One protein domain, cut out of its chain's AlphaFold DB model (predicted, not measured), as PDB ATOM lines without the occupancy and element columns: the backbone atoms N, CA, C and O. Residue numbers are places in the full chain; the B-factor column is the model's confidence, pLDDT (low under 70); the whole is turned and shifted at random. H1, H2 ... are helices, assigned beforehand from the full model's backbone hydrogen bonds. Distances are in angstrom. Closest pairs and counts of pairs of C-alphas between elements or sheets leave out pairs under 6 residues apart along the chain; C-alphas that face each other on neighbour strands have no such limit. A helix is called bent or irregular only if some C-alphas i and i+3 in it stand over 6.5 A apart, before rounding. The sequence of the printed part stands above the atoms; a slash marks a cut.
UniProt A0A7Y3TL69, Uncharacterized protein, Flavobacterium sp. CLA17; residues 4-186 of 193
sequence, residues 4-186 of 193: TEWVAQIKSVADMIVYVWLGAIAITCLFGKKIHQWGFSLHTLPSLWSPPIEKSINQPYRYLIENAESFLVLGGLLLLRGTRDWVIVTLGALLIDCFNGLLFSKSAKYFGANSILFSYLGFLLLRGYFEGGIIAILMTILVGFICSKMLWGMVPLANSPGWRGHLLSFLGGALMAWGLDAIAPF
ATOM      1  N   THR A   4     -12.235  -1.284  21.420       69.44
ATOM      2  CA  THR A   4     -13.274  -0.254  21.523       69.44
ATOM      3  C   THR A   4     -14.306  -0.561  22.608       69.44
ATOM      4  O   THR A   4     -14.693   0.343  23.343       69.44
ATOM      5  N   GLU A   5     -14.694  -1.829  22.775       60.12
ATOM      6  CA  GLU A   5     -15.595  -2.263  23.854       60.12
ATOM      7  C   GLU A   5     -14.937  -2.117  25.234       60.12
ATOM      8  O   GLU A   5     -15.571  -1.636  26.171       60.12
ATOM      9  N   TRP A   6     -13.646  -2.449  25.355       55.38
ATOM     10  CA  TRP A   6     -12.883  -2.236  26.592       55.38
ATOM     11  C   TRP A   6     -12.773  -0.756  26.968       55.38
ATOM     12  O   TRP A   6     -12.985  -0.391  28.124       55.38
ATOM     13  N   VAL A   7     -12.468   0.108  25.998       60.97
ATOM     14  CA  VAL A   7     -12.367   1.558  26.223       60.97
ATOM     15  C   VAL A   7     -13.717   2.141  26.640       60.97
ATOM     16  O   VAL A   7     -13.762   2.964  27.552       60.97
ATOM     17  N   ALA A   8     -14.819   1.686  26.038       61.47
ATOM     18  CA  ALA A   8     -16.163   2.110  26.422       61.47
ATOM     19  C   ALA A   8     -16.515   1.706  27.867       61.47
ATOM     20  O   ALA A   8     -17.049   2.524  28.613       61.47
ATOM     21  N   GLN A   9     -16.161   0.487  28.290       60.69
ATOM     22  CA  GLN A   9     -16.403  -0.001  29.656       60.69
ATOM     23  C   GLN A   9     -15.539   0.705  30.710       60.69
ATOM     24  O   GLN A   9     -16.018   1.049  31.786       60.69
ATOM     25  N   ILE A  10     -14.262   0.963  30.419       61.50
ATOM     26  CA  ILE A  10     -13.393   1.710  31.342       61.50
ATOM     27  C   ILE A  10     -13.874   3.156  31.468       61.50
ATOM     28  O   ILE A  10     -13.910   3.707  32.569       61.50
ATOM     29  N   LYS A  11     -14.288   3.761  30.349       65.56
ATOM     30  CA  LYS A  11     -14.856   5.105  30.344       65.56
ATOM     31  C   LYS A  11     -16.135   5.169  31.177       65.56
ATOM     32  O   LYS A  11     -16.266   6.087  31.967       65.56
ATOM     33  N   SER A  12     -17.022   4.179  31.082       70.56
ATOM     34  CA  SER A  12     -18.290   4.180  31.819       70.56
ATOM     35  C   SER A  12     -18.100   4.094  33.342       70.56
ATOM     36  O   SER A  12     -18.782   4.791  34.091       70.56
ATOM     37  N   VAL A  13     -17.111   3.325  33.811       69.62
ATOM     38  CA  VAL A  13     -16.733   3.274  35.234       69.62
ATOM     39  C   VAL A  13     -16.071   4.577  35.691       69.62
ATOM     40  O   VAL A  13     -16.396   5.087  36.762       69.62
ATOM     41  N   ALA A  14     -15.168   5.148  34.889       70.75
ATOM     42  CA  ALA A  14     -14.551   6.438  35.198       70.75
ATOM     43  C   ALA A  14     -15.594   7.571  35.240       70.75
ATOM     44  O   ALA A  14     -15.591   8.383  36.164       70.75
ATOM     45  N   ASP A  15     -16.529   7.572  34.293       71.44
ATOM     46  CA  ASP A  15     -17.659   8.495  34.223       71.44
ATOM     47  C   ASP A  15     -18.531   8.380  35.483       71.44
ATOM     48  O   ASP A  15     -18.925   9.395  36.054       71.44
ATOM     49  N   MET A  16     -18.757   7.161  35.987       75.25
ATOM     50  CA  MET A  16     -19.482   6.903  37.238       75.25
ATOM     51  C   MET A  16     -18.880   7.677  38.419       75.25
ATOM     52  O   MET A  16     -19.586   8.345  39.175       75.25
ATOM     53  N   ILE A  17     -17.554   7.629  38.549       75.19
ATOM     54  CA  ILE A  17     -16.826   8.374  39.577       75.19
ATOM     55  C   ILE A  17     -16.994   9.871  39.326       75.19
ATOM     56  O   ILE A  17     -17.444  10.602  40.207       75.19
ATOM     57  N   VAL A  18     -16.670  10.330  38.116       75.56
ATOM     58  CA  VAL A  18     -16.687  11.753  37.759       75.56
ATOM     59  C   VAL A  18     -18.054  12.375  38.041       75.56
ATOM     60  O   VAL A  18     -18.119  13.426  38.672       75.56
ATOM     61  N   TYR A  19     -19.151  11.724  37.658       75.06
ATOM     62  CA  TYR A  19     -20.496  12.256  37.871       75.06
ATOM     63  C   TYR A  19     -20.915  12.288  39.344       75.06
ATOM     64  O   TYR A  19     -21.535  13.269  39.760       75.06
ATOM     65  N   VAL A  20     -20.549  11.282  40.153       77.56
ATOM     66  CA  VAL A  20     -20.772  11.336  41.612       77.56
ATOM     67  C   VAL A  20     -20.052  12.546  42.205       77.56
ATOM     68  O   VAL A  20     -20.645  13.310  42.969       77.56
ATOM     69  N   TRP A  21     -18.793  12.758  41.816       77.31
ATOM     70  CA  TRP A  21     -17.994  13.886  42.287       77.31
ATOM     71  C   TRP A  21     -18.550  15.232  41.819       77.31
ATOM     72  O   TRP A  21     -18.680  16.148  42.628       77.31
ATOM     73  N   LEU A  22     -18.940  15.359  40.550       80.56
ATOM     74  CA  LEU A  22     -19.552  16.579  40.020       80.56
ATOM     75  C   LEU A  22     -20.863  16.914  40.738       80.56
ATOM     76  O   LEU A  22     -21.060  18.060  41.138       80.56
ATOM     77  N   GLY A  23     -21.735  15.925  40.954       77.56
ATOM     78  CA  GLY A  23     -22.988  16.115  41.688       77.56
ATOM     79  C   GLY A  23     -22.746  16.569  43.126       77.56
ATOM     80  O   GLY A  23     -23.377  17.509  43.610       77.56
ATOM     81  N   ALA A  24     -21.771  15.964  43.795       76.81
ATOM     82  CA  ALA A  24     -21.396  16.344  45.145       76.81
ATOM     83  C   ALA A  24     -20.790  17.745  45.257       76.81
ATOM     84  O   ALA A  24     -21.097  18.483  46.199       76.81
ATOM     85  N   ILE A  25     -19.938  18.125  44.303       80.56
ATOM     86  CA  ILE A  25     -19.383  19.476  44.219       80.56
ATOM     87  C   ILE A  25     -20.520  20.472  43.993       80.56
ATOM     88  O   ILE A  25     -20.605  21.453  44.726       80.56
ATOM     89  N   ALA A  26     -21.433  20.197  43.057       81.50
ATOM     90  CA  ALA A  26     -22.580  21.059  42.788       81.50
ATOM     91  C   ALA A  26     -23.435  21.280  44.047       81.50
ATOM     92  O   ALA A  26     -23.721  22.419  44.409       81.50
ATOM     93  N   ILE A  27     -23.762  20.208  44.774       77.19
ATOM     94  CA  ILE A  27     -24.481  20.271  46.055       77.19
ATOM     95  C   ILE A  27     -23.709  21.110  47.085       77.19
ATOM     96  O   ILE A  27     -24.277  21.990  47.733       77.19
ATOM     97  N   THR A  28     -22.398  20.903  47.198       76.50
ATOM     98  CA  THR A  28     -21.553  21.676  48.120       76.50
ATOM     99  C   THR A  28     -21.539  23.164  47.761       76.50
ATOM    100  O   THR A  28     -21.646  24.012  48.647       76.50
ATOM    101  N   CYS A  29     -21.463  23.503  46.472       82.25
ATOM    102  CA  CYS A  29     -21.524  24.882  45.994       82.25
ATOM    103  C   CYS A  29     -22.885  25.538  46.272       82.25
ATOM    104  O   CYS A  29     -22.920  26.711  46.635       82.25
ATOM    105  N   LEU A  30     -23.988  24.793  46.147       82.25
ATOM    106  CA  LEU A  30     -25.346  25.302  46.374       82.25
ATOM    107  C   LEU A  30     -25.626  25.617  47.850       82.25
ATOM    108  O   LEU A  30     -26.235  26.640  48.160       82.25
ATOM    109  N   PHE A  31     -25.189  24.752  48.767       79.38
ATOM    110  CA  PHE A  31     -25.530  24.863  50.193       79.38
ATOM    111  C   PHE A  31     -24.396  25.429  51.066       79.38
ATOM    112  O   PHE A  31     -24.614  25.772  52.236       79.38
ATOM    113  N   GLY A  32     -23.190  25.580  50.510       76.81
ATOM    114  CA  GLY A  32     -22.030  26.164  51.177       76.81
ATOM    115  C   GLY A  32     -21.664  25.446  52.480       76.81
ATOM    116  O   GLY A  32     -21.928  24.263  52.668       76.81
ATOM    117  N   LYS A  33     -21.089  26.173  53.447       70.75
ATOM    118  CA  LYS A  33     -20.612  25.583  54.715       70.75
ATOM    119  C   LYS A  33     -21.709  24.932  55.576       70.75
ATOM    120  O   LYS A  33     -21.381  24.164  56.478       70.75
ATOM    121  N   LYS A  34     -22.994  25.226  55.323       71.88
ATOM    122  CA  LYS A  34     -24.124  24.649  56.074       71.88
ATOM    123  C   LYS A  34     -24.253  23.144  55.850       71.88
ATOM    124  O   LYS A  34     -24.668  22.440  56.763       71.88
ATOM    125  N   ILE A  35     -23.824  22.646  54.692       70.50
ATOM    126  CA  ILE A  35     -23.943  21.228  54.351       70.50
ATOM    127  C   ILE A  35     -23.102  20.322  55.268       70.50
ATOM    128  O   ILE A  35     -23.537  19.232  55.631       70.50
ATOM    129  N   HIS A  36     -21.970  20.833  55.772       68.38
ATOM    130  CA  HIS A  36     -21.143  20.136  56.762       68.38
ATOM    131  C   HIS A  36     -21.855  19.949  58.107       68.38
ATOM    132  O   HIS A  36     -21.599  18.973  58.805       68.38
ATOM    133  N   GLN A  37     -22.767  20.856  58.477       66.56
ATOM    134  CA  GLN A  37     -23.575  20.721  59.696       66.56
ATOM    135  C   GLN A  37     -24.631  19.619  59.556       66.56
ATOM    136  O   GLN A  37     -25.091  19.071  60.555       66.56
ATOM    137  N   TRP A  38     -24.983  19.273  58.318       65.44
ATOM    138  CA  TRP A  38     -25.841  18.138  57.979       65.44
ATOM    139  C   TRP A  38     -25.007  16.861  57.785       65.44
ATOM    140  O   TRP A  38     -25.528  15.827  57.404       65.44
ATOM    141  N   GLY A  39     -23.697  16.908  58.053       61.88
ATOM    142  CA  GLY A  39     -22.769  15.781  57.929       61.88
ATOM    143  C   GLY A  39     -22.488  15.320  56.502       61.88
ATOM    144  O   GLY A  39     -21.726  14.372  56.322       61.88
ATOM    145  N   PHE A  40     -23.008  16.024  55.497       65.12
ATOM    146  CA  PHE A  40     -22.541  15.870  54.129       65.12
ATOM    147  C   PHE A  40     -21.198  16.588  53.999       65.12
ATOM    148  O   PHE A  40     -21.057  17.778  54.294       65.12
ATOM    149  N   SER A  41     -20.178  15.854  53.577       61.44
ATOM    150  CA  SER A  41     -18.846  16.391  53.349       61.44
ATOM    151  C   SER A  41     -18.301  15.791  52.070       61.44
ATOM    152  O   SER A  41     -18.405  14.586  51.858       61.44
ATOM    153  N   LEU A  42     -17.623  16.595  51.252       57.56
ATOM    154  CA  LEU A  42     -16.855  16.061  50.127       57.56
ATOM    155  C   LEU A  42     -15.841  14.999  50.575       57.56
ATOM    156  O   LEU A  42     -15.462  14.178  49.758       57.56
ATOM    157  N   HIS A  43     -15.461  14.962  51.861       53.84
ATOM    158  CA  HIS A  43     -14.582  13.943  52.438       53.84
ATOM    159  C   HIS A  43     -15.272  12.612  52.809       53.84
ATOM    160  O   HIS A  43     -14.576  11.629  53.053       53.84
ATOM    161  N   THR A  44     -16.611  12.518  52.839       54.50
ATOM    162  CA  THR A  44     -17.313  11.233  53.072       54.50
ATOM    163  C   THR A  44     -17.518  10.430  51.784       54.50
ATOM    164  O   THR A  44     -17.548   9.199  51.827       54.50
ATOM    165  N   LEU A  45     -17.563  11.097  50.629       57.38
ATOM    166  CA  LEU A  45     -17.605  10.488  49.290       57.38
ATOM    167  C   LEU A  45     -16.338   9.715  48.888       57.38
ATOM    168  O   LEU A  45     -16.479   8.684  48.236       57.38
ATOM    169  N   PRO A  46     -15.127  10.101  49.335       49.91
ATOM    170  CA  PRO A  46     -13.943   9.260  49.375       49.91
ATOM    171  C   PRO A  46     -14.201   7.824  49.815       49.91
ATOM    172  O   PRO A  46     -13.566   6.919  49.304       49.91
ATOM    173  N   SER A  47     -15.164   7.531  50.688       52.84
ATOM    174  CA  SER A  47     -15.417   6.124  51.028       52.84
ATOM    175  C   SER A  47     -15.997   5.270  49.887       52.84
ATOM    176  O   SER A  47     -15.988   4.053  50.020       52.84
ATOM    177  N   LEU A  48     -16.423   5.862  48.761       56.22
ATOM    178  CA  LEU A  48     -16.743   5.132  47.526       56.22
ATOM    179  C   LEU A  48     -15.504   4.788  46.677       56.22
ATOM    180  O   LEU A  48     -15.553   3.793  45.962       56.22
ATOM    181  N   TRP A  49     -14.427   5.597  46.711       56.09
ATOM    182  CA  TRP A  49     -13.216   5.380  45.885       56.09
ATOM    183  C   TRP A  49     -11.975   6.220  46.273       56.09
ATOM    184  O   TRP A  49     -11.245   6.719  45.419       56.09
ATOM    185  N   SER A  50     -11.684   6.434  47.550       39.62
ATOM    186  CA  SER A  50     -10.438   7.101  47.931       39.62
ATOM    187  C   SER A  50      -9.296   6.103  47.776       39.62
ATOM    188  O   SER A  50      -9.359   5.028  48.380       39.62
ATOM    189  N   PRO A  51      -8.203   6.452  47.073       34.53
ATOM    190  CA  PRO A  51      -6.924   5.820  47.355       34.53
ATOM    191  C   PRO A  51      -6.643   5.960  48.867       34.53
ATOM    192  O   PRO A  51      -7.075   6.959  49.455       34.53
ATOM    193  N   PRO A  52      -5.941   5.008  49.512       36.28
ATOM    194  CA  PRO A  52      -5.689   4.971  50.962       36.28
ATOM    195  C   PRO A  52      -4.731   6.074  51.448       36.28
ATOM    196  O   PRO A  52      -3.721   5.808  52.090       36.28
ATOM    197  N   ILE A  53      -5.011   7.326  51.104       35.59
ATOM    198  CA  ILE A  53      -4.105   8.458  51.278       35.59
ATOM    199  C   ILE A  53      -4.636   9.430  52.329       35.59
ATOM    200  O   ILE A  53      -3.838  10.089  52.989       35.59
ATOM    201  N   GLU A  54      -5.941   9.466  52.595       35.03
ATOM    202  CA  GLU A  54      -6.471  10.345  53.632       35.03
ATOM    203  C   GLU A  54      -7.062   9.525  54.773       35.03
ATOM    204  O   GLU A  54      -8.005   8.752  54.600       35.03
ATOM    205  N   LYS A  55      -6.454   9.675  55.956       39.78
ATOM    206  CA  LYS A  55      -6.984   9.219  57.240       39.78
ATOM    207  C   LYS A  55      -8.461   9.611  57.326       39.78
ATOM    208  O   LYS A  55      -8.803  10.709  57.752       39.78
ATOM    209  N   SER A  56      -9.350   8.673  57.018       43.16
ATOM    210  CA  SER A  56     -10.638   8.609  57.687       43.16
ATOM    211  C   SER A  56     -10.273   8.373  59.154       43.16
ATOM    212  O   SER A  56      -9.749   7.324  59.519       43.16
ATOM    213  N   ILE A  57     -10.402   9.398  59.988       41.66
ATOM    214  CA  ILE A  57      -9.764   9.417  61.311       41.66
ATOM    215  C   ILE A  57     -10.300   8.317  62.257       41.66
ATOM    216  O   ILE A  57      -9.712   8.127  63.311       41.66
ATOM    217  N   ASN A  58     -11.326   7.529  61.880       51.16
ATOM    218  CA  ASN A  58     -11.836   6.404  62.685       51.16
ATOM    219  C   ASN A  58     -12.501   5.221  61.924       51.16
ATOM    220  O   ASN A  58     -13.016   4.330  62.597       51.16
ATOM    221  N   GLN A  59     -12.550   5.159  60.581       53.28
ATOM    222  CA  GLN A  59     -13.110   3.978  59.877       53.28
ATOM    223  C   GLN A  59     -11.993   3.014  59.445       53.28
ATOM    224  O   GLN A  59     -11.002   3.463  58.859       53.28
ATOM    225  N   PRO A  60     -12.124   1.698  59.702       59.06
ATOM    226  CA  PRO A  60     -11.132   0.715  59.283       59.06
ATOM    227  C   PRO A  60     -11.059   0.637  57.753       59.06
ATOM    228  O   PRO A  60     -12.081   0.691  57.078       59.06
ATOM    229  N   TYR A  61      -9.858   0.435  57.204       60.44
ATOM    230  CA  TYR A  61      -9.597   0.306  55.758       60.44
ATOM    231  C   TYR A  61     -10.543  -0.677  55.043       60.44
ATOM    232  O   TYR A  61     -10.967  -0.447  53.914       60.44
ATOM    233  N   ARG A  62     -10.951  -1.735  55.749       63.16
ATOM    234  CA  ARG A  62     -11.946  -2.711  55.294       63.16
ATOM    235  C   ARG A  62     -13.272  -2.075  54.850       63.16
ATOM    236  O   ARG A  62     -13.843  -2.517  53.863       63.16
ATOM    237  N   TYR A  63     -13.731  -1.027  55.534       64.19
ATOM    238  CA  TYR A  63     -14.982  -0.330  55.216       64.19
ATOM    239  C   TYR A  63     -14.907   0.415  53.873       64.19
ATOM    240  O   TYR A  63     -15.905   0.533  53.172       64.19
ATOM    241  N   LEU A  64     -13.715   0.891  53.493       64.62
ATOM    242  CA  LEU A  64     -13.488   1.558  52.206       64.62
ATOM    243  C   LEU A  64     -13.552   0.556  51.049       64.62
ATOM    244  O   LEU A  64     -14.177   0.835  50.032       64.62
ATOM    245  N   ILE A  65     -12.941  -0.622  51.223       65.56
ATOM    246  CA  ILE A  65     -12.976  -1.690  50.216       65.56
ATOM    247  C   ILE A  65     -14.409  -2.189  50.017       65.56
ATOM    248  O   ILE A  65     -14.877  -2.239  48.886       65.56
ATOM    249  N   GLU A  66     -15.130  -2.491  51.101       70.69
ATOM    250  CA  GLU A  66     -16.504  -3.014  51.021       70.69
ATOM    251  C   GLU A  66     -17.462  -2.023  50.332       70.69
ATOM    252  O   GLU A  66     -18.341  -2.430  49.565       70.69
ATOM    253  N   ASN A  67     -17.267  -0.718  50.546       77.19
ATOM    254  CA  ASN A  67     -18.051   0.322  49.884       77.19
ATOM    255  C   ASN A  67     -17.684   0.486  48.406       77.19
ATOM    256  O   ASN A  67     -18.586   0.608  47.580       77.19
ATOM    257  N   ALA A  68     -16.395   0.454  48.061       77.75
ATOM    258  CA  ALA A  68     -15.946   0.515  46.672       77.75
ATOM    259  C   ALA A  68     -16.427  -0.701  45.865       77.75
ATOM    260  O   ALA A  68     -16.953  -0.547  44.764       77.75
ATOM    261  N   GLU A  69     -16.323  -1.904  46.434       81.25
ATOM    262  CA  GLU A  69     -16.847  -3.137  45.836       81.25
ATOM    263  C   GLU A  69     -18.358  -3.039  45.612       81.25
ATOM    264  O   GLU A  69     -18.847  -3.269  44.504       81.25
ATOM    265  N   SER A  70     -19.102  -2.633  46.644       86.75
ATOM    266  CA  SER A  70     -20.558  -2.500  46.556       86.75
ATOM    267  C   SER A  70     -20.974  -1.422  45.555       86.75
ATOM    268  O   SER A  70     -21.971  -1.589  44.857       86.75
ATOM    269  N   PHE A  71     -20.209  -0.333  45.446       86.94
ATOM    270  CA  PHE A  71     -20.448   0.729  44.470       86.94
ATOM    271  C   PHE A  71     -20.208   0.259  43.043       86.94
ATOM    272  O   PHE A  71     -21.033   0.524  42.174       86.94
ATOM    273  N   LEU A  72     -19.115  -0.463  42.799       86.38
ATOM    274  CA  LEU A  72     -18.824  -1.035  41.490       86.38
ATOM    275  C   LEU A  72     -19.908  -2.024  41.062       86.38
ATOM    276  O   LEU A  72     -20.369  -1.968  39.926       86.38
ATOM    277  N   VAL A  73     -20.355  -2.886  41.978       89.12
ATOM    278  CA  VAL A  73     -21.418  -3.855  41.698       89.12
ATOM    279  C   VAL A  73     -22.754  -3.147  41.476       89.12
ATOM    280  O   VAL A  73     -23.328  -3.255  40.397       89.12
ATOM    281  N   LEU A  74     -23.264  -2.400  42.456       92.44
ATOM    282  CA  LEU A  74     -24.597  -1.791  42.367       92.44
ATOM    283  C   LEU A  74     -24.649  -0.661  41.338       92.44
ATOM    284  O   LEU A  74     -25.582  -0.592  40.543       92.44
ATOM    285  N   GLY A  75     -23.639   0.207  41.328       90.19
ATOM    286  CA  GLY A  75     -23.507   1.280  40.349       90.19
ATOM    287  C   GLY A  75     -23.331   0.732  38.938       90.19
ATOM    288  O   GLY A  75     -24.006   1.201  38.028       90.19
ATOM    289  N   GLY A  76     -22.523  -0.318  38.758       88.00
ATOM    290  CA  GLY A  76     -22.365  -0.998  37.472       88.00
ATOM    291  C   GLY A  76     -23.665  -1.634  36.979       88.00
ATOM    292  O   GLY A  76     -24.063  -1.401  35.844       88.00
ATOM    293  N   LEU A  77     -24.381  -2.370  37.835       90.19
ATOM    294  CA  LEU A  77     -25.687  -2.955  37.496       90.19
ATOM    295  C   LEU A  77     -26.734  -1.894  37.145       90.19
ATOM    296  O   LEU A  77     -27.562  -2.099  36.263       90.19
ATOM    297  N   LEU A  78     -26.695  -0.750  37.822       90.75
ATOM    298  CA  LEU A  78     -27.554   0.381  37.515       90.75
ATOM    299  C   LEU A  78     -27.158   1.047  36.189       90.75
ATOM    300  O   LEU A  78     -28.027   1.391  35.394       90.75
ATOM    301  N   LEU A  79     -25.861   1.164  35.909       87.19
ATOM    302  CA  LEU A  79     -25.350   1.681  34.644       87.19
ATOM    303  C   LEU A  79     -25.698   0.760  33.471       87.19
ATOM    304  O   LEU A  79     -26.021   1.268  32.404       87.19
ATOM    305  N   LEU A  80     -25.750  -0.564  33.690       86.38
ATOM    306  CA  LEU A  80     -26.265  -1.557  32.731       86.38
ATOM    307  C   LEU A  80     -27.740  -1.328  32.344       86.38
ATOM    308  O   LEU A  80     -28.200  -1.884  31.350       86.38
ATOM    309  N   ARG A  81     -28.480  -0.505  33.095       86.81
ATOM    310  CA  ARG A  81     -29.844  -0.087  32.743       86.81
ATOM    311  C   ARG A  81     -29.894   1.209  31.947       86.81
ATOM    312  O   ARG A  81     -30.857   1.444  31.221       86.81
ATOM    313  N   GLY A  82     -28.842   2.014  32.030       84.69
ATOM    314  CA  GLY A  82     -28.681   3.209  31.220       84.69
ATOM    315  C   GLY A  82     -27.990   4.324  31.971       84.69
ATOM    316  O   GLY A  82     -28.206   4.512  33.170       84.69
ATOM    317  N   THR A  83     -27.203   5.127  31.257       84.06
ATOM    318  CA  THR A  83     -26.550   6.310  31.838       84.06
ATOM    319  C   THR A  83     -27.566   7.268  32.444       84.06
ATOM    320  O   THR A  83     -27.332   7.807  33.521       84.06
ATOM    321  N   ARG A  84     -28.722   7.458  31.795       87.06
ATOM    322  CA  ARG A  84     -29.765   8.357  32.305       87.06
ATOM    323  C   ARG A  84     -30.354   7.855  33.623       87.06
ATOM    324  O   ARG A  84     -30.448   8.635  34.567       87.06
ATOM    325  N   ASP A  85     -30.708   6.574  33.696       90.25
ATOM    326  CA  ASP A  85     -31.239   5.940  34.910       90.25
ATOM    327  C   ASP A  85     -30.221   6.053  36.048       90.25
ATOM    328  O   ASP A  85     -30.552   6.479  37.156       90.25
ATOM    329  N   TRP A  86     -28.957   5.753  35.745       89.00
ATOM    330  CA  TRP A  86     -27.866   5.855  36.701       89.00
ATOM    331  C   TRP A  86     -27.678   7.285  37.226       89.00
ATOM    332  O   TRP A  86     -27.576   7.478  38.440       89.00
ATOM    333  N   VAL A  87     -27.705   8.301  36.354       87.50
ATOM    334  CA  VAL A  87     -27.602   9.715  36.759       87.50
ATOM    335  C   VAL A  87     -28.782  10.122  37.643       87.50
ATOM    336  O   VAL A  87     -28.562  10.712  38.701       87.50
ATOM    337  N   ILE A  88     -30.020   9.786  37.256       91.00
ATOM    338  CA  ILE A  88     -31.235  10.106  38.031       91.00
ATOM    339  C   ILE A  88     -31.115   9.571  39.453       91.00
ATOM    340  O   ILE A  88     -31.275  10.311  40.425       91.00
ATOM    341  N   VAL A  89     -30.805   8.283  39.563       93.94
ATOM    342  CA  VAL A  89     -30.766   7.588  40.846       93.94
ATOM    343  C   VAL A  89     -29.611   8.094  41.705       93.94
ATOM    344  O   VAL A  89     -29.773   8.265  42.909       93.94
ATOM    345  N   THR A  90     -28.462   8.396  41.102       90.81
ATOM    346  CA  THR A  90     -27.295   8.940  41.812       90.81
ATOM    347  C   THR A  90     -27.550  10.339  42.355       90.81
ATOM    348  O   THR A  90     -27.260  10.608  43.520       90.81
ATOM    349  N   LEU A  91     -28.132  11.229  41.549       87.81
ATOM    350  CA  LEU A  91     -28.477  12.578  41.999       87.81
ATOM    351  C   LEU A  91     -29.532  12.538  43.106       87.81
ATOM    352  O   LEU A  91     -29.377  13.212  44.123       87.81
ATOM    353  N   GLY A  92     -30.568  11.711  42.959       91.69
ATOM    354  CA  GLY A  92     -31.563  11.538  44.012       91.69
ATOM    355  C   GLY A  92     -30.969  10.936  45.288       91.69
ATOM    356  O   GLY A  92     -31.289  11.394  46.380       91.69
ATOM    357  N   ALA A  93     -30.034   9.992  45.174       91.75
ATOM    358  CA  ALA A  93     -29.330   9.428  46.319       91.75
ATOM    359  C   ALA A  93     -28.497  10.472  47.083       91.75
ATOM    360  O   ALA A  93     -28.532  10.507  48.312       91.75
ATOM    361  N   LEU A  94     -27.805  11.367  46.371       87.00
ATOM    362  CA  LEU A  94     -27.083  12.488  46.982       87.00
ATOM    363  C   LEU A  94     -28.031  13.455  47.713       87.00
ATOM    364  O   LEU A  94     -27.710  13.940  48.799       87.00
ATOM    365  N   LEU A  95     -29.217  13.714  47.151       87.69
ATOM    366  CA  LEU A  95     -30.243  14.530  47.809       87.69
ATOM    367  C   LEU A  95     -30.792  13.849  49.069       87.69
ATOM    368  O   LEU A  95     -30.977  14.510  50.092       87.69
ATOM    369  N   ILE A  96     -31.019  12.535  49.022       90.31
ATOM    370  CA  ILE A  96     -31.467  11.765  50.188       90.31
ATOM    371  C   ILE A  96     -30.388  11.748  51.272       90.31
ATOM    372  O   ILE A  96     -30.721  11.853  52.450       90.31
ATOM    373  N   ASP A  97     -29.107  11.684  50.908       85.06
ATOM    374  CA  ASP A  97     -28.012  11.793  51.875       85.06
ATOM    375  C   ASP A  97     -28.042  13.142  52.613       85.06
ATOM    376  O   ASP A  97     -28.008  13.186  53.845       85.06
ATOM    377  N   CYS A  98     -28.239  14.242  51.878       82.44
ATOM    378  CA  CYS A  98     -28.427  15.564  52.480       82.44
ATOM    379  C   CYS A  98     -29.650  15.591  53.413       82.44
ATOM    380  O   CYS A  98     -29.595  16.149  54.512       82.44
ATOM    381  N   PHE A  99     -30.752  14.961  52.998       86.19
ATOM    382  CA  PHE A  99     -31.982  14.883  53.782       86.19
ATOM    383  C   PHE A  99     -31.823  14.047  55.062       86.19
ATOM    384  O   PHE A  99     -32.284  14.455  56.130       86.19
ATOM    385  N   ASN A 100     -31.100  12.926  55.002       84.00
ATOM    386  CA  ASN A 100     -30.710  12.148  56.180       84.00
ATOM    387  C   ASN A 100     -29.899  12.996  57.158       84.00
ATOM    388  O   ASN A 100     -30.148  12.971  58.363       84.00
ATOM    389  N   GLY A 101     -28.962  13.781  56.632       80.31
ATOM    390  CA  GLY A 101     -28.174  14.738  57.391       80.31
ATOM    391  C   GLY A 101     -28.999  15.765  58.166       80.31
ATOM    392  O   GLY A 101     -28.703  16.068  59.325       80.31
ATOM    393  N   LEU A 102     -30.071  16.261  57.543       82.81
ATOM    394  CA  LEU A 102     -31.026  17.189  58.152       82.81
ATOM    395  C   LEU A 102     -31.845  16.532  59.269       82.81
ATOM    396  O   LEU A 102     -31.960  17.086  60.362       82.81
ATOM    397  N   LEU A 103     -32.408  15.352  59.003       84.31
ATOM    398  CA  LEU A 103     -33.295  14.657  59.939       84.31
ATOM    399  C   LEU A 103     -32.552  14.025  61.117       84.31
ATOM    400  O   LEU A 103     -33.070  13.951  62.233       84.31
ATOM    401  N   PHE A 104     -31.336  13.547  60.871       81.19
ATOM    402  CA  PHE A 104     -30.583  12.715  61.797       81.19
ATOM    403  C   PHE A 104     -29.180  13.282  62.041       81.19
ATOM    404  O   PHE A 104     -28.208  12.534  62.112       81.19
ATOM    405  N   SER A 105     -29.068  14.599  62.232       72.81
ATOM    406  CA  SER A 105     -27.791  15.318  62.393       72.81
ATOM    407  C   SER A 105     -26.821  14.687  63.408       72.81
ATOM    408  O   SER A 105     -25.622  14.581  63.152       72.81
ATOM    409  N   LYS A 106     -27.324  14.162  64.535       70.62
ATOM    410  CA  LYS A 106     -26.515  13.453  65.555       70.62
ATOM    411  C   LYS A 106     -25.885  12.143  65.055       70.62
ATOM    412  O   LYS A 106     -24.869  11.703  65.591       70.62
ATOM    413  N   SER A 107     -26.488  11.527  64.046       68.44
ATOM    414  CA  SER A 107     -26.029  10.305  63.385       68.44
ATOM    415  C   SER A 107     -25.369  10.584  62.036       68.44
ATOM    416  O   SER A 107     -25.014   9.633  61.346       68.44
ATOM    417  N   ALA A 108     -25.149  11.850  61.665       64.19
ATOM    418  CA  ALA A 108     -24.720  12.203  60.316       64.19
ATOM    419  C   ALA A 108     -23.366  11.606  59.898       64.19
ATOM    420  O   ALA A 108     -23.148  11.309  58.733       64.19
ATOM    421  N   LYS A 109     -22.505  11.292  60.874       65.44
ATOM    422  CA  LYS A 109     -21.244  10.558  60.675       65.44
ATOM    423  C   LYS A 109     -21.399   9.123  60.141       65.44
ATOM    424  O   LYS A 109     -20.401   8.511  59.774       65.44
ATOM    425  N   TYR A 110     -22.608   8.563  60.189       63.50
ATOM    426  CA  TYR A 110     -22.935   7.243  59.645       63.50
ATOM    427  C   TYR A 110     -23.537   7.328  58.233       63.50
ATOM    428  O   TYR A 110     -23.813   6.288  57.638       63.50
ATOM    429  N   PHE A 111     -23.760   8.539  57.716       69.06
ATOM    430  CA  PHE A 111     -24.298   8.790  56.379       69.06
ATOM    431  C   PHE A 111     -23.170   9.252  55.438       69.06
ATOM    432  O   PHE A 111     -22.043   9.496  55.876       69.06
ATOM    433  N   GLY A 112     -23.426   9.272  54.131       73.06
ATOM    434  CA  GLY A 112     -22.421   9.434  53.079       73.06
ATOM    435  C   GLY A 112     -22.526   8.321  52.037       73.06
ATOM    436  O   GLY A 112     -23.605   8.061  51.506       73.06
ATOM    437  N   ALA A 113     -21.421   7.616  51.767       74.38
ATOM    438  CA  ALA A 113     -21.388   6.549  50.760       74.38
ATOM    439  C   ALA A 113     -22.468   5.481  50.952       74.38
ATOM    440  O   ALA A 113     -23.100   5.062  49.985       74.38
ATOM    441  N   ASN A 114     -22.733   5.091  52.200       82.31
ATOM    442  CA  ASN A 114     -23.766   4.106  52.493       82.31
ATOM    443  C   ASN A 114     -25.148   4.585  52.042       82.31
ATOM    444  O   ASN A 114     -25.899   3.781  51.505       82.31
ATOM    445  N   SER A 115     -25.484   5.870  52.188       86.62
ATOM    446  CA  SER A 115     -26.767   6.395  51.704       86.62
ATOM    447  C   SER A 115     -26.918   6.152  50.201       86.62
ATOM    448  O   SER A 115     -27.944   5.641  49.759       86.62
ATOM    449  N   ILE A 116     -25.859   6.398  49.424       89.38
ATOM    450  CA  ILE A 116     -25.855   6.143  47.978       89.38
ATOM    451  C   ILE A 116     -26.059   4.656  47.678       89.38
ATOM    452  O   ILE A 116     -26.947   4.298  46.905       89.38
ATOM    453  N   LEU A 117     -25.300   3.786  48.345       91.56
ATOM    454  CA  LEU A 117     -25.399   2.338  48.161       91.56
ATOM    455  C   LEU A 117     -26.792   1.798  48.521       91.56
ATOM    456  O   LEU A 117     -27.345   0.978  47.789       91.56
ATOM    457  N   PHE A 118     -27.391   2.275  49.615       94.06
ATOM    458  CA  PHE A 118     -28.740   1.881  50.015       94.06
ATOM    459  C   PHE A 118     -29.807   2.404  49.051       94.06
ATOM    460  O   PHE A 118     -30.758   1.677  48.764       94.06
ATOM    461  N   SER A 119     -29.643   3.602  48.485       96.38
ATOM    462  CA  SER A 119     -30.520   4.088  47.414       96.38
ATOM    463  C   SER A 119     -30.402   3.261  46.134       96.38
ATOM    464  O   SER A 119     -31.426   2.935  45.537       96.38
ATOM    465  N   TYR A 120     -29.195   2.846  45.738       95.94
ATOM    466  CA  TYR A 120     -29.018   1.937  44.599       95.94
ATOM    467  C   TYR A 120     -29.665   0.577  44.857       95.94
ATOM    468  O   TYR A 120     -30.365   0.053  43.991       95.94
ATOM    469  N   LEU A 121     -29.482   0.032  46.063       96.75
ATOM    470  CA  LEU A 121     -30.096  -1.224  46.481       96.75
ATOM    471  C   LEU A 121     -31.628  -1.151  46.408       96.75
ATOM    472  O   LEU A 121     -32.253  -2.029  45.821       96.75
ATOM    473  N   GLY A 122     -32.228  -0.094  46.963       97.56
ATOM    474  CA  GLY A 122     -33.674   0.126  46.898       97.56
ATOM    475  C   GLY A 122     -34.177   0.256  45.469       97.56
ATOM    476  O   GLY A 122     -35.155  -0.387  45.095       97.56
ATOM    477  N   PHE A 123     -33.467   1.016  44.637       97.56
ATOM    478  CA  PHE A 123     -33.835   1.150  43.236       97.56
ATOM    479  C   PHE A 123     -33.805  -0.203  42.507       97.56
ATOM    480  O   PHE A 123     -34.799  -0.595  41.902       97.56
ATOM    481  N   LEU A 124     -32.698  -0.945  42.585       95.94
ATOM    482  CA  LEU A 124     -32.525  -2.203  41.848       95.94
ATOM    483  C   LEU A 124     -33.473  -3.310  42.331       95.94
ATOM    484  O   LEU A 124     -33.930  -4.123  41.524       95.94
ATOM    485  N   LEU A 125     -33.799  -3.337  43.627       96.31
ATOM    486  CA  LEU A 125     -34.741  -4.316  44.165       96.31
ATOM    487  C   LEU A 125     -36.197  -4.015  43.805       96.31
ATOM    488  O   LEU A 125     -36.967  -4.953  43.617       96.31
ATOM    489  N   LEU A 126     -36.591  -2.745  43.686       96.38
ATOM    490  CA  LEU A 126     -37.975  -2.403  43.347       96.38
ATOM    491  C   LEU A 126     -38.201  -2.141  41.860       96.38
ATOM    492  O   LEU A 126     -39.336  -2.256  41.396       96.38
ATOM    493  N   ARG A 127     -37.161  -1.856  41.070       93.94
ATOM    494  CA  ARG A 127     -37.347  -1.598  39.639       93.94
ATOM    495  C   ARG A 127     -37.872  -2.822  38.890       93.94
ATOM    496  O   ARG A 127     -38.711  -2.651  38.014       93.94
ATOM    497  N   GLY A 128     -37.474  -4.037  39.282       89.50
ATOM    498  CA  GLY A 128     -38.022  -5.276  38.718       89.50
ATOM    499  C   GLY A 128     -39.536  -5.414  38.895       89.50
ATOM    500  O   GLY A 128     -40.210  -5.908  37.996       89.50
ATOM    501  N   TYR A 129     -40.078  -4.913  40.008       91.69
ATOM    502  CA  TYR A 129     -41.517  -4.912  40.268       91.69
ATOM    503  C   TYR A 129     -42.272  -3.918  39.374       91.69
ATOM    504  O   TYR A 129     -43.314  -4.264  38.825       91.69
ATOM    505  N   PHE A 130     -41.745  -2.701  39.198       92.94
ATOM    506  CA  PHE A 130     -42.418  -1.657  38.412       92.94
ATOM    507  C   PHE A 130     -42.263  -1.826  36.899       92.94
ATOM    508  O   PHE A 130     -43.190  -1.535  36.153       92.94
ATOM    509  N   GLU A 131     -41.105  -2.299  36.439       91.19
ATOM    510  CA  GLU A 131     -40.843  -2.507  35.013       91.19
ATOM    511  C   GLU A 131     -41.462  -3.807  34.485       91.19
ATOM    512  O   GLU A 131     -41.781  -3.901  33.303       91.19
ATOM    513  N   GLY A 132     -41.611  -4.829  35.335       87.88
ATOM    514  CA  GLY A 132     -42.246  -6.108  34.990       87.88
ATOM    515  C   GLY A 132     -41.484  -6.985  33.983       87.88
ATOM    516  O   GLY A 132     -41.908  -8.104  33.698       87.88
ATOM    517  N   GLY A 133     -40.356  -6.520  33.441       88.88
ATOM    518  CA  GLY A 133     -39.533  -7.272  32.496       88.88
ATOM    519  C   GLY A 133     -38.753  -8.412  33.156       88.88
ATOM    520  O   GLY A 133     -38.225  -8.266  34.259       88.88
ATOM    521  N   ILE A 134     -38.595  -9.538  32.449       90.69
ATOM    522  CA  ILE A 134     -37.886 -10.718  32.975       90.69
ATOM    523  C   ILE A 134     -36.439 -10.407  33.381       90.69
ATOM    524  O   ILE A 134     -35.980 -10.859  34.425       90.69
ATOM    525  N   ILE A 135     -35.740  -9.572  32.605       88.31
ATOM    526  CA  ILE A 135     -34.370  -9.137  32.911       88.31
ATOM    527  C   ILE A 135     -34.347  -8.316  34.205       88.31
ATOM    528  O   ILE A 135     -33.478  -8.522  35.050       88.31
ATOM    529  N   ALA A 136     -35.319  -7.420  34.394       88.25
ATOM    530  CA  ALA A 136     -35.408  -6.586  35.586       88.25
ATOM    531  C   ALA A 136     -35.702  -7.428  36.842       88.25
ATOM    532  O   ALA A 136     -35.072  -7.221  37.877       88.25
ATOM    533  N   ILE A 137     -36.575  -8.435  36.734       92.75
ATOM    534  CA  ILE A 137     -36.857  -9.390  37.818       92.75
ATOM    535  C   ILE A 137     -35.610 -10.218  38.160       92.75
ATOM    536  O   ILE A 137     -35.266 -10.355  39.334       92.75
ATOM    537  N   LEU A 138     -34.900 -10.743  37.155       92.00
ATOM    538  CA  LEU A 138     -33.656 -11.490  37.373       92.00
ATOM    539  C   LEU A 138     -32.587 -10.624  38.050       92.00
ATOM    540  O   LEU A 138     -31.919 -11.096  38.970       92.00
ATOM    541  N   MET A 139     -32.467  -9.353  37.656       90.81
ATOM    542  CA  MET A 139     -31.577  -8.395  38.314       90.81
ATOM    543  C   MET A 139     -31.961  -8.164  39.776       90.81
ATOM    544  O   MET A 139     -31.093  -8.210  40.644       90.81
ATOM    545  N   THR A 140     -33.249  -7.987  40.078       93.25
ATOM    546  CA  THR A 140     -33.739  -7.879  41.459       93.25
ATOM    547  C   THR A 140     -33.369  -9.111  42.292       93.25
ATOM    548  O   THR A 140     -32.853  -8.964  43.399       93.25
ATOM    549  N   ILE A 141     -33.567 -10.325  41.766       94.38
ATOM    550  CA  ILE A 141     -33.212 -11.571  42.470       94.38
ATOM    551  C   ILE A 141     -31.699 -11.646  42.717       94.38
ATOM    552  O   ILE A 141     -31.269 -11.914  43.840       94.38
ATOM    553  N   LEU A 142     -30.893 -11.375  41.686       92.88
ATOM    554  CA  LEU A 142     -29.432 -11.388  41.761       92.88
ATOM    555  C   LEU A 142     -28.915 -10.405  42.819       92.88
ATOM    556  O   LEU A 142     -28.114 -10.778  43.678       92.88
ATOM    557  N   VAL A 143     -29.405  -9.165  42.787       94.38
ATOM    558  CA  VAL A 143     -29.044  -8.119  43.751       94.38
ATOM    559  C   VAL A 143     -29.475  -8.509  45.160       94.38
ATOM    560  O   VAL A 143     -28.687  -8.377  46.092       94.38
ATOM    561  N   GLY A 144     -30.685  -9.045  45.335       92.94
ATOM    562  CA  GLY A 144     -31.182  -9.480  46.643       92.94
ATOM    563  C   GLY A 144     -30.311 -10.570  47.266       92.94
ATOM    564  O   GLY A 144     -30.070 -10.558  48.474       92.94
ATOM    565  N   PHE A 145     -29.782 -11.471  46.437       93.31
ATOM    566  CA  PHE A 145     -28.866 -12.517  46.873       93.31
ATOM    567  C   PHE A 145     -27.487 -11.957  47.258       93.31
ATOM    568  O   PHE A 145     -27.037 -12.148  48.393       93.31
ATOM    569  N   ILE A 146     -26.837 -11.218  46.348       90.56
ATOM    570  CA  ILE A 146     -25.473 -10.690  46.538       90.56
ATOM    571  C   ILE A 146     -25.427  -9.667  47.681       90.56
ATOM    572  O   ILE A 146     -24.515  -9.687  48.508       90.56
ATOM    573  N   CYS A 147     -26.435  -8.799  47.773       90.69
ATOM    574  CA  CYS A 147     -26.488  -7.694  48.729       90.69
ATOM    575  C   CYS A 147     -27.312  -8.013  49.986       90.69
ATOM    576  O   CYS A 147     -27.651  -7.111  50.752       90.69
ATOM    577  N   SER A 148     -27.599  -9.289  50.254       89.88
ATOM    578  CA  SER A 148     -28.378  -9.740  51.419       89.88
ATOM    579  C   SER A 148     -27.861  -9.194  52.760       89.88
ATOM    580  O   SER A 148     -28.650  -8.835  53.634       89.88
ATOM    581  N   LYS A 149     -26.539  -9.044  52.922       88.31
ATOM    582  CA  LYS A 149     -25.926  -8.432  54.118       88.31
ATOM    583  C   LYS A 149     -26.333  -6.972  54.319       88.31
ATOM    584  O   LYS A 149     -26.518  -6.551  55.457       88.31
ATOM    585  N   MET A 150     -26.497  -6.208  53.239       90.12
ATOM    586  CA  MET A 150     -26.915  -4.809  53.326       90.12
ATOM    587  C   MET A 150     -28.339  -4.696  53.872       90.12
ATOM    588  O   MET A 150     -28.609  -3.786  54.648       90.12
ATOM    589  N   LEU A 151     -29.226  -5.649  53.563       91.62
ATOM    590  CA  LEU A 151     -30.604  -5.648  54.070       91.62
ATOM    591  C   LEU A 151     -30.661  -5.621  55.603       91.62
ATOM    592  O   LEU A 151     -31.446  -4.872  56.183       91.62
ATOM    593  N   TRP A 152     -29.757  -6.346  56.264       90.56
ATOM    594  CA  TRP A 152     -29.619  -6.321  57.723       90.56
ATOM    595  C   TRP A 152     -29.178  -4.960  58.268       90.56
ATOM    596  O   TRP A 152     -29.533  -4.601  59.389       90.56
ATOM    597  N   GLY A 153     -28.466  -4.167  57.466       87.88
ATOM    598  CA  GLY A 153     -28.062  -2.806  57.811       87.88
ATOM    599  C   GLY A 153     -29.235  -1.838  57.991       87.88
ATOM    600  O   GLY A 153     -29.050  -0.801  58.625       87.88
ATOM    601  N   MET A 154     -30.432  -2.166  57.494       93.06
ATOM    602  CA  MET A 154     -31.654  -1.364  57.671       93.06
ATOM    603  C   MET A 154     -32.483  -1.772  58.892       93.06
ATOM    604  O   MET A 154     -33.431  -1.078  59.253       93.06
ATOM    605  N   VAL A 155     -32.148  -2.894  59.527       93.44
ATOM    606  CA  VAL A 155     -32.884  -3.411  60.683       93.44
ATOM    607  C   VAL A 155     -32.427  -2.665  61.946       93.44
ATOM    608  O   VAL A 155     -31.224  -2.422  62.099       93.44
ATOM    609  N   PRO A 156     -33.340  -2.305  62.872       91.94
ATOM    610  CA  PRO A 156     -33.018  -1.608  64.120       91.94
ATOM    611  C   PRO A 156     -32.308  -2.513  65.144       91.94
ATOM    612  O   PRO A 156     -32.824  -2.788  66.224       91.94
ATOM    613  N   LEU A 157     -31.108  -2.985  64.806       87.75
ATOM    614  CA  LEU A 157     -30.254  -3.803  65.665       87.75
ATOM    615  C   LEU A 157     -29.239  -2.927  66.414       87.75
ATOM    616  O   LEU A 157     -28.784  -1.902  65.902       87.75
ATOM    617  N   ALA A 158     -28.833  -3.351  67.615       78.75
ATOM    618  CA  ALA A 158     -27.898  -2.601  68.467       78.75
ATOM    619  C   ALA A 158     -26.533  -2.329  67.798       78.75
ATOM    620  O   ALA A 158     -25.879  -1.333  68.091       78.75
ATOM    621  N   ASN A 159     -26.121  -3.193  66.870       78.06
ATOM    622  CA  ASN A 159     -24.894  -3.078  66.085       78.06
ATOM    623  C   ASN A 159     -25.076  -2.327  64.747       78.06
ATOM    624  O   ASN A 159     -24.129  -2.272  63.966       78.06
ATOM    625  N   SER A 160     -26.244  -1.724  64.482       78.81
ATOM    626  CA  SER A 160     -26.523  -0.931  63.273       78.81
ATOM    627  C   SER A 160     -26.962   0.510  63.607       78.81
ATOM    628  O   SER A 160     -28.107   0.893  63.378       78.81
ATOM    629  N   PRO A 161     -26.084   1.374  64.155       71.19
ATOM    630  CA  PRO A 161     -26.468   2.722  64.605       71.19
ATOM    631  C   PRO A 161     -26.967   3.655  63.479       71.19
ATOM    632  O   PRO A 161     -27.649   4.645  63.761       71.19
ATOM    633  N   GLY A 162     -26.656   3.338  62.216       80.19
ATOM    634  CA  GLY A 162     -27.069   4.076  61.014       80.19
ATOM    635  C   GLY A 162     -28.369   3.593  60.356       80.19
ATOM    636  O   GLY A 162     -28.762   4.161  59.339       80.19
ATOM    637  N   TRP A 163     -29.057   2.587  60.918       89.06
ATOM    638  CA  TRP A 163     -30.171   1.891  60.252       89.06
ATOM    639  C   TRP A 163     -31.287   2.808  59.730       89.06
ATOM    640  O   TRP A 163     -31.832   2.557  58.660       89.06
ATOM    641  N   ARG A 164     -31.600   3.902  60.441       91.25
ATOM    642  CA  ARG A 164     -32.623   4.882  60.026       91.25
ATOM    643  C   ARG A 164     -32.275   5.552  58.701       91.25
ATOM    644  O   ARG A 164     -33.136   5.670  57.838       91.25
ATOM    645  N   GLY A 165     -31.015   5.956  58.543       88.12
ATOM    646  CA  GLY A 165     -30.539   6.564  57.304       88.12
ATOM    647  C   GLY A 165     -30.443   5.547  56.174       88.12
ATOM    648  O   GLY A 165     -30.824   5.853  55.048       88.12
ATOM    649  N   HIS A 166     -30.023   4.313  56.471       91.81
ATOM    650  CA  HIS A 166     -30.019   3.225  55.489       91.81
ATOM    651  C   HIS A 166     -31.432   2.930  54.966       91.81
ATOM    652  O   HIS A 166     -31.645   2.893  53.758       91.81
ATOM    653  N   LEU A 167     -32.408   2.796  55.871       95.12
ATOM    654  CA  LEU A 167     -33.804   2.559  55.515       95.12
ATOM    655  C   LEU A 167     -34.386   3.722  54.705       95.12
ATOM    656  O   LEU A 167     -35.015   3.486  53.677       95.12
ATOM    657  N   LEU A 168     -34.155   4.972  55.118       95.25
ATOM    658  CA  LEU A 168     -34.662   6.128  54.373       95.25
ATOM    659  C   LEU A 168     -34.030   6.230  52.980       95.25
ATOM    660  O   LEU A 168     -34.721   6.518  52.005       95.25
ATOM    661  N   SER A 169     -32.736   5.925  52.871       95.19
ATOM    662  CA  SER A 169     -32.021   5.885  51.592       95.19
ATOM    663  C   SER A 169     -32.569   4.811  50.664       95.19
ATOM    664  O   SER A 169     -32.813   5.086  49.489       95.19
ATOM    665  N   PHE A 170     -32.827   3.616  51.199       97.38
ATOM    666  CA  PHE A 170     -33.470   2.525  50.477       97.38
ATOM    667  C   PHE A 170     -34.859   2.910  49.972       97.38
ATOM    668  O   PHE A 170     -35.160   2.719  48.796       97.38
ATOM    669  N   LEU A 171     -35.692   3.503  50.831       97.62
ATOM    670  CA  LEU A 171     -37.033   3.947  50.454       97.62
ATOM    671  C   LEU A 171     -36.998   5.046  49.392       97.62
ATOM    672  O   LEU A 171     -37.809   5.031  48.471       97.62
ATOM    673  N   GLY A 172     -36.046   5.972  49.470       97.06
ATOM    674  CA  GLY A 172     -35.866   6.964  48.418       97.06
ATOM    675  C   GLY A 172     -35.399   6.340  47.095       97.06
ATOM    676  O   GLY A 172     -35.882   6.721  46.033       97.06
ATOM    677  N   GLY A 173     -34.558   5.302  47.150       97.50
ATOM    678  CA  GLY A 173     -34.248   4.434  46.008       97.50
ATOM    679  C   GLY A 173     -35.486   3.784  45.392       97.50
ATOM    680  O   GLY A 173     -35.696   3.845  44.180       97.50
ATOM    681  N   ALA A 174     -36.344   3.214  46.237       97.69
ATOM    682  CA  ALA A 174     -37.614   2.614  45.836       97.69
ATOM    683  C   ALA A 174     -38.550   3.636  45.170       97.69
ATOM    684  O   ALA A 174     -39.173   3.345  44.149       97.69
ATOM    685  N   LEU A 175     -38.611   4.852  45.719       97.12
ATOM    686  CA  LEU A 175     -39.396   5.949  45.160       97.12
ATOM    687  C   LEU A 175     -38.886   6.348  43.771       97.12
ATOM    688  O   LEU A 175     -39.688   6.572  42.868       97.12
ATOM    689  N   MET A 176     -37.567   6.385  43.576       96.50
ATOM    690  CA  MET A 176     -36.975   6.618  42.256       96.50
ATOM    691  C   MET A 176     -37.282   5.478  41.284       96.50
ATOM    692  O   MET A 176     -37.552   5.752  40.122       96.50
ATOM    693  N   ALA A 177     -37.306   4.218  41.731       96.00
ATOM    694  CA  ALA A 177     -37.684   3.090  40.872       96.00
ATOM    695  C   ALA A 177     -39.132   3.188  40.371       96.00
ATOM    696  O   ALA A 177     -39.399   2.851  39.215       96.00
ATOM    697  N   TRP A 178     -40.033   3.674  41.227       95.88
ATOM    698  CA  TRP A 178     -41.429   3.944  40.887       95.88
ATOM    699  C   TRP A 178     -41.584   5.157  39.957       95.88
ATOM    700  O   TRP A 178     -42.295   5.090  38.961       95.88
ATOM    701  N   GLY A 179     -40.908   6.265  40.272       94.94
ATOM    702  CA  GLY A 179     -41.046   7.540  39.562       94.94
ATOM    703  C   GLY A 179     -40.145   7.710  38.338       94.94
ATOM    704  O   GLY A 179     -40.231   8.745  37.677       94.94
ATOM    705  N   LEU A 180     -39.273   6.743  38.033       93.44
ATOM    706  CA  LEU A 180     -38.240   6.879  37.002       93.44
ATOM    707  C   LEU A 180     -38.818   7.319  35.657       93.44
ATOM    708  O   LEU A 180     -38.318   8.269  35.063       93.44
ATOM    709  N   ASP A 181     -39.881   6.659  35.201       91.88
ATOM    710  CA  ASP A 181     -40.457   6.901  33.875       91.88
ATOM    711  C   ASP A 181     -41.104   8.294  33.770       91.88
ATOM    712  O   ASP A 181     -41.170   8.869  32.687       91.88
ATOM    713  N   ALA A 182     -41.507   8.877  34.904       92.25
ATOM    714  CA  ALA A 182     -42.002  10.249  34.979       92.25
ATOM    715  C   ALA A 182     -40.866  11.287  35.018       92.25
ATOM    716  O   ALA A 182     -41.029  12.386  34.499       92.25
ATOM    717  N   ILE A 183     -39.719  10.960  35.623       88.12
ATOM    718  CA  ILE A 183     -38.567  11.870  35.761       88.12
ATOM    719  C   ILE A 183     -37.711  11.880  34.489       88.12
ATOM    720  O   ILE A 183     -37.225  12.927  34.061       88.12
ATOM    721  N   ALA A 184     -37.532  10.713  33.872       87.38
ATOM    722  CA  ALA A 184     -36.637  10.489  32.744       87.38
ATOM    723  C   ALA A 184     -36.821  11.447  31.546       87.38
ATOM    724  O   ALA A 184     -35.805  11.828  30.961       87.38
ATOM    725  N   PRO A 185     -38.041  11.885  31.173       89.19
ATOM    726  CA  PRO A 185     -38.236  12.844  30.083       89.19
ATOM    727  C   PRO A 185     -37.639  14.234  30.343       89.19
ATOM    728  O   PRO A 185     -37.339  14.952  29.393       89.19
ATOM    729  N   PHE A 186     -37.455  14.624  31.607       86.50
ATOM    730  CA  PHE A 186     -36.970  15.958  31.981       86.50
ATOM    731  C   PHE A 186     -35.442  16.068  32.020       86.50
ATOM    732  O   PHE A 186     -34.910  17.169  32.155       86.50
TER     733      PHE A 186
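AT A GLANCE: This is residues 4 to 186 of the 193 residues of an uncharacterized protein of Flavobacterium sp. CLA17 (UniProt A0A7Y3TL69). Three helices, H4, H6 and H9, pack on one another at steep tilts with their centres in a triangle, and they make the core of a rounded helical body. The longest helix, H1, runs along H4; H3 and H7 pack on H6, and short H2 packs on H3, with the loop of residues 50 to 60 between them along the chain. The printed part has 183 residues, with nine named helices, H1 to H9 in order along the chain, and no named strand, and its class is all helix. It is compact, with a radius of gyration of the C-alphas of 15.7 A, and spans 43 by 40 by 34 A.

HOW THE PARTS SIT: H1, residues 4 to 38, touches H4, residues 83 to 103, at a shallow tilt of 25 degrees, the same way; their closest C-alphas are those of Trp 38 and Gly 101, 4.2 A apart. H1 is irregular, C-alphas 30 and 33 being 9.6 A apart, with a kink of 107 degrees near residue 31. With residues 13 to 16 alone it only just touches H3, residues 61 to 79, with 3 pairs of C-alphas within 8 A, the closest those of Val 13 and Gly 76 at 7.4 A. H2, residues 46 to 49, touches residues 63 to 71 of H3, closest at the C-alphas of Leu 48 and Ala 68, 4.8 A apart. H3 touches H6, residues 113 to 131, at a shallow tilt of 29 degrees, the same way, with the C-alphas of Leu 74 and Tyr 120 closest at 6.2 A. H4 is the hub, touching five helices. It touches H6 at a steep tilt of 53 degrees, opposite ways, with the C-alphas of Ala 93 and Ile 116 closest at 5.1 A. H9, residues 163 to 186, touches H4 at a steep tilt of 40 degrees, opposite ways, closest at the C-alphas of Asn 100 and Gly 165, 5.7 A apart. H9 touches H6 with 44 pairs of C-alphas within 8 A, the closest those of Ser 119 and Gly 173 at 4.0 A. H5, residues 105 to 110, and H4 touch only at the corner, and only just, with 3 pairs of C-alphas within 8 A. H6 and H7, residues 134 to 146, form a helical hairpin at a shallow tilt of 34.8 degrees, only just short of steep; the C-alphas of Gly 128 and Ala 136 are closest at 4.3 A. H8, residues 148 to 152, and H9 are near each other. H1 and H9 are apart. Every O i to N i+4 pair is within hydrogen-bond range in H3, H4 and H7, against 25 of 31 in H1, 13 of 15 in H6 and 16 of 20 in H9; H5 has 0 of 2, with 2 of 3 O i to N i+3 pairs, H8 has 0 of 1, with 2 of 2, and H2 is too short for an i+4 pair.

IN THESE COORDINATES: H1 begins at C-alpha 4, (-13.274, -0.254, 21.523), and is 42.7 A long from first to last C-alpha. H3 measures 26.4 A, H4 30.1 A, H6 26.6 A and H7 18.4 A; H2, H5 and H8 are shorter. H4 begins at C-alpha 83, (-26.550, 6.310, 31.838). H9, 32.3 A long, ends at C-alpha 186, (-36.970, 15.958, 31.981). H5 and H9 are irregular too: C-alphas 106 and 109 are 7.7 A apart, as are C-alphas 178 and 181.

THE WHOLE: The C-alphas of Thr 4 and Ala 158 are the two farthest apart, at 49.2 A. The printed part has no cut. The link from H2 to H3 is long, with 11 residues. The mean pLDDT of the printed part is 79.8, and it is under 70 at residues 4 to 11, residue 13, residues 36 to 65 and residues 107 to 111.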